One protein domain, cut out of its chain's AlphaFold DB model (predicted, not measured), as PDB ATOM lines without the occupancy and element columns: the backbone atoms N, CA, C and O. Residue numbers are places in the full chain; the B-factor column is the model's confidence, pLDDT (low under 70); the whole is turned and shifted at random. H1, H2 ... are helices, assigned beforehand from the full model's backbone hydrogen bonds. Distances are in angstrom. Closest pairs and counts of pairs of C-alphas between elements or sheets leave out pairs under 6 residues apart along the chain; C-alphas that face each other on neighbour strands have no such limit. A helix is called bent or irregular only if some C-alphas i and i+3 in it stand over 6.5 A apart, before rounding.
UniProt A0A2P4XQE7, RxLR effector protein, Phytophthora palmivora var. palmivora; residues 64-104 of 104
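What this domain is: This is residues 64 to 104 of the 104 residues of the protein "RxLR effector protein" of Phytophthora palmivora var. palmivora (UniProt A0A2P4XQE7). H1 stands crosswise to a long helix, H3, and from H1's far end the chain folds back through a bare link, residues 73 to 81, to the tiny helix H2 and turns at once into H3. The result is an open, loosely joined frame with H3 as its long side; residues 81 to 90, which hold H2 and the first residues of H3, stick out at one end, and a short tail, residues 102 to 104, follows H3 at the other. The printed part has 41 residues with three named helices, in the order H1, H2, H3, and no named strand; its class is all helix. By its radius of gyration of the C-alphas, 9.7 A, it is compact, though its outline of 30 by 20 by 17 A is only just elongated.

How they stand to each other: H1, residues 64 to 72, and H3, residues 88 to 101, are close but not clearly touching, with 1 pair of C-alphas within 8 A. Their closest C-alphas are those of Phe 67 and Phe 94, 6.6 A apart. The lines of H1 and H3 are about perpendicular, at 79 degrees, and their centres are 11.5 A apart. H2, residues 82 to 85, is apart from H1. A short link of 9 residues joins H1 to H2. A tight link of 2 residues joins H2 to H3. H2 and H3 are close but not clearly touching; their closest C-alphas are those of Met 84 and Arg 91, 6.6 A apart. In H1 and H3 every pair of O i and N i+4 is within hydrogen-bond range; H2 is too short for such a pair, and its 1 pair of O i and N i+3 is within range.

Where its parts are: H1 begins at C-alpha 64, at (102.832, 25.987, 96.497), and measures 12.6 A from first to last C-alpha. H2 begins at C-alpha 82, at (102.333, 8.502, 85.936). H3, the longest helix with 14 residues, measures 18.9 A and ends at C-alpha 101, at (92.621, 27.425, 98.025). H3 is only just irregular: C-alphas 98 and 101 are 6.6 A apart.

The domain as a whole: The two C-alphas farthest apart are those of Asp 86 and Gln 104, at 30.0 A. Residues 81 to 90 stand free, of which 82 to 85 belong to H2 and 88 to 90 belong to H3. Without them the body of 31 residues spans 21 by 16 by 12 A. The printed part has no cut, and neither link is long. It ends at Gln 104, the chain's last residue. The mean pLDDT of the printed part is 89.5; residues 102 to 104 are under 70.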
ATOM      1  N   ILE A  64     103.831  25.087  97.104       89.06
ATOM      2  CA  ILE A  64     102.832  25.987  96.497       89.06
ATOM      3  C   ILE A  64     103.385  26.683  95.247       89.06
ATOM      4  O   ILE A  64     102.688  26.767  94.236       89.06
ATOM      5  N   ALA A  65     104.640  27.137  95.281       88.56
ATOM      6  CA  ALA A  65     105.301  27.736  94.123       88.56
ATOM      7  C   ALA A  65     105.396  26.737  92.956       88.56
ATOM      8  O   ALA A  65     105.023  27.054  91.822       88.56
ATOM      9  N   ARG A  66     105.786  25.489  93.243       90.62
ATOM     10  CA  ARG A  66     105.832  24.414  92.242       90.62
ATOM     11  C   ARG A  66     104.438  24.066  91.696       90.62
ATOM     12  O   ARG A  66     104.293  23.928  90.485       90.62
ATOM     13  N   PHE A  67     103.389  24.053  92.522       92.44
ATOM     14  CA  PHE A  67     102.007  23.887  92.048       92.44
ATOM     15  C   PHE A  67     101.544  25.014  91.111       92.44
ATOM     16  O   PHE A  67     100.918  24.744  90.082       92.44
ATOM     17  N   LYS A  68     101.886  26.276  91.409       91.06
ATOM     18  CA  LYS A  68     101.643  27.400  90.485       91.06
ATOM     19  C   LYS A  68     102.361  27.179  89.153       91.06
ATOM     20  O   LYS A  68     101.777  27.425  88.100       91.06
ATOM     21  N   ARG A  69     103.600  26.679  89.184       89.12
ATOM     22  CA  ARG A  69     104.370  26.366  87.973       89.12
ATOM     23  C   ARG A  69     103.729  25.240  87.165       89.12
ATOM     24  O   ARG A  69     103.589  25.393  85.958       89.12
ATOM     25  N   TRP A  70     103.264  24.169  87.806       92.12
ATOM     26  CA  TRP A  70     102.519  23.100  87.132       92.12
ATOM     27  C   TRP A  70     101.317  23.654  86.351       92.12
ATOM     28  O   TRP A  70     101.149  23.323  85.179       92.12
ATOM     29  N   MET A  71     100.546  24.582  86.931       90.88
ATOM     30  CA  MET A  71      99.452  25.243  86.205       90.88
ATOM     31  C   MET A  71      99.919  26.103  85.029       90.88
ATOM     32  O   MET A  71      99.263  26.094  83.991       90.88
ATOM     33  N   LYS A  72     101.037  26.833  85.156       90.38
ATOM     34  CA  LYS A  72     101.607  27.607  84.033       90.38
ATOM     35  C   LYS A  72     101.930  26.707  82.830       90.38
ATOM     36  O   LYS A  72     101.840  27.159  81.695       90.38
ATOM     37  N   TYR A  73     102.238  25.435  83.082       89.44
ATOM     38  CA  TYR A  73     102.445  24.398  82.069       89.44
ATOM     39  C   TYR A  73     101.177  23.582  81.739       89.44
ATOM     40  O   TYR A  73     101.270  22.516  81.140       89.44
ATOM     41  N   ASN A  74      99.986  24.086  82.081       91.12
ATOM     42  CA  ASN A  74      98.677  23.478  81.806       91.12
ATOM     43  C   ASN A  74      98.420  22.117  82.485       91.12
ATOM     44  O   ASN A  74      97.546  21.355  82.057       91.12
ATOM     45  N   TYR A  75      99.123  21.822  83.581       92.94
ATOM     46  CA  TYR A  75      98.802  20.673  84.424       92.94
ATOM     47  C   TYR A  75      97.655  20.978  85.398       92.94
ATOM     48  O   TYR A  75      97.530  22.069  85.959       92.94
ATOM     49  N   ASN A  76      96.826  19.966  85.618       93.56
ATOM     50  CA  ASN A  76      95.693  19.907  86.525       93.56
ATOM     51  C   ASN A  76      95.661  18.515  87.202       93.56
ATOM     52  O   ASN A  76      96.376  17.606  86.781       93.56
ATOM     53  N   PRO A  77      94.844  18.303  88.248       93.44
ATOM     54  CA  PRO A  77      94.853  17.042  89.000       93.44
ATOM     55  C   PRO A  77      94.549  15.767  88.181       93.44
ATOM     56  O   PRO A  77      94.834  14.653  88.638       93.44
ATOM     57  N   HIS A  78      93.976  15.909  86.983       92.06
ATOM     58  CA  HIS A  78      93.580  14.805  86.110       92.06
ATOM     59  C   HIS A  78      94.628  14.441  85.053       92.06
ATOM     60  O   HIS A  78      94.641  13.292  84.625       92.06
ATOM     61  N   ASN A  79      95.502  15.367  84.651       94.56
ATOM     62  CA  ASN A  79      96.493  15.149  83.585       94.56
ATOM     63  C   ASN A  79      97.947  15.093  84.094       94.56
ATOM     64  O   ASN A  79      98.878  15.319  83.322       94.56
ATOM     65  N   LEU A  80      98.144  14.816  85.387       93.38
ATOM     66  CA  LEU A  80      99.479  14.592  85.938       93.38
ATOM     67  C   LEU A  80     100.119  13.321  85.341       93.38
ATOM     68  O   LEU A  80      99.400  12.351  85.085       93.38
ATOM     69  N   PRO A  81     101.450  13.303  85.147       92.62
ATOM     70  CA  PRO A  81     102.171  12.133  84.648       92.62
ATOM     71  C   PRO A  81     102.154  10.966  85.644       92.62
ATOM     72  O   PRO A  81     101.996  11.170  86.847       92.62
ATOM     73  N   SER A  82     102.389   9.747  85.147       92.56
ATOM     74  CA  SER A  82     102.333   8.502  85.936       92.56
ATOM     75  C   SER A  82     103.340   8.434  87.085       92.56
ATOM     76  O   SER A  82     103.085   7.752  88.066       92.56
ATOM     77  N   VAL A  83     104.452   9.178  87.023       91.44
ATOM     78  CA  VAL A  83     105.386   9.297  88.160       91.44
ATOM     79  C   VAL A  83     104.680   9.791  89.430       91.44
ATOM     80  O   VAL A  83     105.081   9.437  90.527       91.44
ATOM     81  N   MET A  84     103.577  10.543  89.311       93.12
ATOM     82  CA  MET A  84     102.795  11.002  90.463       93.12
ATOM     83  C   MET A  84     101.968   9.908  91.144       93.12
ATOM     84  O   MET A  84     101.388  10.181  92.196       93.12
ATOM     85  N   ASP A  85     101.894   8.699  90.585       91.50
ATOM     86  CA  ASP A  85     101.186   7.586  91.221       91.50
ATOM     87  C   ASP A  85     101.917   7.129  92.500       91.50
ATOM     88  O   ASP A  85     101.262   6.863  93.512       91.50
ATOM     89  N   ASP A  86     103.253   7.210  92.518       93.75
ATOM     90  CA  ASP A  86     104.084   6.996  93.717       93.75
ATOM     91  C   ASP A  86     103.960   8.152  94.733       93.75
ATOM     92  O   ASP A  86     104.238   7.999  95.922       93.75
ATOM     93  N   TYR A  87     103.450   9.305  94.287       93.88
ATOM     94  CA  TYR A  87     103.262  10.525  95.079       93.88
ATOM     95  C   TYR A  87     101.777  10.863  95.273       93.88
ATOM     96  O   TYR A  87     101.374  12.033  95.242       93.88
ATOM     97  N   SER A  88     100.937   9.850  95.503       91.88
ATOM     98  CA  SER A  88      99.479   9.997  95.663       91.88
ATOM     99  C   SER A  88      99.066  11.087  96.670       91.88
ATOM    100  O   SER A  88      98.182  11.900  96.384       91.88
ATOM    101  N   GLY A  89      99.764  11.199  97.805       93.31
ATOM    102  CA  GLY A  89      99.520  12.258  98.792       93.31
ATOM    103  C   GLY A  89      99.856  13.666  98.279       93.31
ATOM    104  O   GLY A  89      99.193  14.641  98.635       93.31
ATOM    105  N   LEU A  90     100.860  13.805  97.407       93.88
ATOM    106  CA  LEU A  90     101.185  15.083  96.774       93.88
ATOM    107  C   LEU A  90     100.151  15.452  95.704       93.88
ATOM    108  O   LEU A  90      99.756  16.617  95.609       93.88
ATOM    109  N   ARG A  91      99.656  14.460  94.955       94.25
ATOM    110  CA  ARG A  91      98.548  14.621  94.004       94.25
ATOM    111  C   ARG A  91      97.274  15.105  94.695       94.25
ATOM    112  O   ARG A  91      96.619  16.019  94.194       94.25
ATOM    113  N   GLU A  92      96.942  14.551  95.858       93.88
ATOM    114  CA  GLU A  92      95.801  15.005  96.659       93.88
ATOM    115  C   GLU A  92      95.982  16.448  97.146       93.88
ATOM    116  O   GLU A  92      95.090  17.280  96.959       93.88
ATOM    117  N   LYS A  93      97.161  16.791  97.680       93.81
ATOM    118  CA  LYS A  93      97.486  18.174  98.074       93.81
ATOM    119  C   LYS A  93      97.357  19.144  96.900       93.81
ATOM    120  O   LYS A  93      96.799  20.227  97.071       93.81
ATOM    121  N   PHE A  94      97.830  18.761  95.712       94.56
ATOM    122  CA  PHE A  94      97.674  19.575  94.506       94.56
ATOM    123  C   PHE A  94      96.202  19.756  94.140       94.56
ATOM    124  O   PHE A  94      95.786  20.872  93.843       94.56
ATOM    125  N   ARG A  95      95.389  18.696  94.223       94.50
ATOM    126  CA  ARG A  95      93.942  18.763  93.976       94.50
ATOM    127  C   ARG A  95      93.236  19.718  94.933       94.50
ATOM    128  O   ARG A  95      92.465  20.560  94.476       94.50
ATOM    129  N   ILE A  96      93.497  19.595  96.234       94.12
ATOM    130  CA  ILE A  96      92.908  20.475  97.250       94.12
ATOM    131  C   ILE A  96      93.299  21.923  96.959       94.12
ATOM    132  O   ILE A  96      92.439  22.803  96.913       94.12
ATOM    133  N   TRP A  97      94.585  22.153  96.686       93.75
ATOM    134  CA  TRP A  97      95.084  23.485  96.392       93.75
ATOM    135  C   TRP A  97      94.455  24.088  95.123       93.75
ATOM    136  O   TRP A  97      94.002  25.233  95.128       93.75
ATOM    137  N   TYR A  98      94.373  23.291  94.054       93.56
ATOM    138  CA  TYR A  98      93.872  23.693  92.741       93.56
ATOM    139  C   TYR A  98      92.398  24.119  92.776       93.56
ATOM    140  O   TYR A  98      92.038  25.107  92.134       93.56
ATOM    141  N   TYR A  99      91.551  23.399  93.520       92.12
ATOM    142  CA  TYR A  99      90.108  23.656  93.546       92.12
ATOM    143  C   TYR A  99      89.638  24.551  94.693       92.12
ATOM    144  O   TYR A  99      88.672  25.282  94.503       92.12
ATOM    145  N   TYR A 100      90.277  24.502  95.865       87.88
ATOM    146  CA  TYR A 100      89.697  25.099  97.074       87.88
ATOM    147  C   TYR A 100      90.489  26.272  97.644       87.88
ATOM    148  O   TYR A 100      89.885  27.175  98.209       87.88
ATOM    149  N   THR A 101      91.813  26.313  97.482       82.19
ATOM    150  CA  THR A 101      92.621  27.425  98.025       82.19
ATOM    151  C   THR A 101      93.008  28.462  96.977       82.19
ATOM    152  O   THR A 101      93.465  29.540  97.331       82.19
ATOM    153  N   ARG A 102      92.841  28.161  95.682       67.25
ATOM    154  CA  ARG A 102      93.117  29.105  94.585       67.25
ATOM    155  C   ARG A 102      92.056  30.211  94.440       67.25
ATOM    156  O   ARG A 102      92.280  31.143  93.682       67.25
ATOM    157  N   ILE A 103      90.890  30.075  95.077       58.25
ATOM    158  CA  ILE A 103      89.706  30.937  94.860       58.25
ATOM    159  C   ILE A 103      89.627  32.096  95.887       58.25
ATOM    160  O   ILE A 103      88.570  32.684  96.066       58.25
ATOM    161  N   GLN A 104      90.717  32.446  96.576       47.34
ATOM    162  CA  GLN A 104      90.731  33.588  97.505       47.34
ATOM    163  C   GLN A 104      91.269  34.859  96.858       47.34
ATOM    164  O   GLN A 104      92.287  34.756  96.140       47.34
TER     165      GLN A 104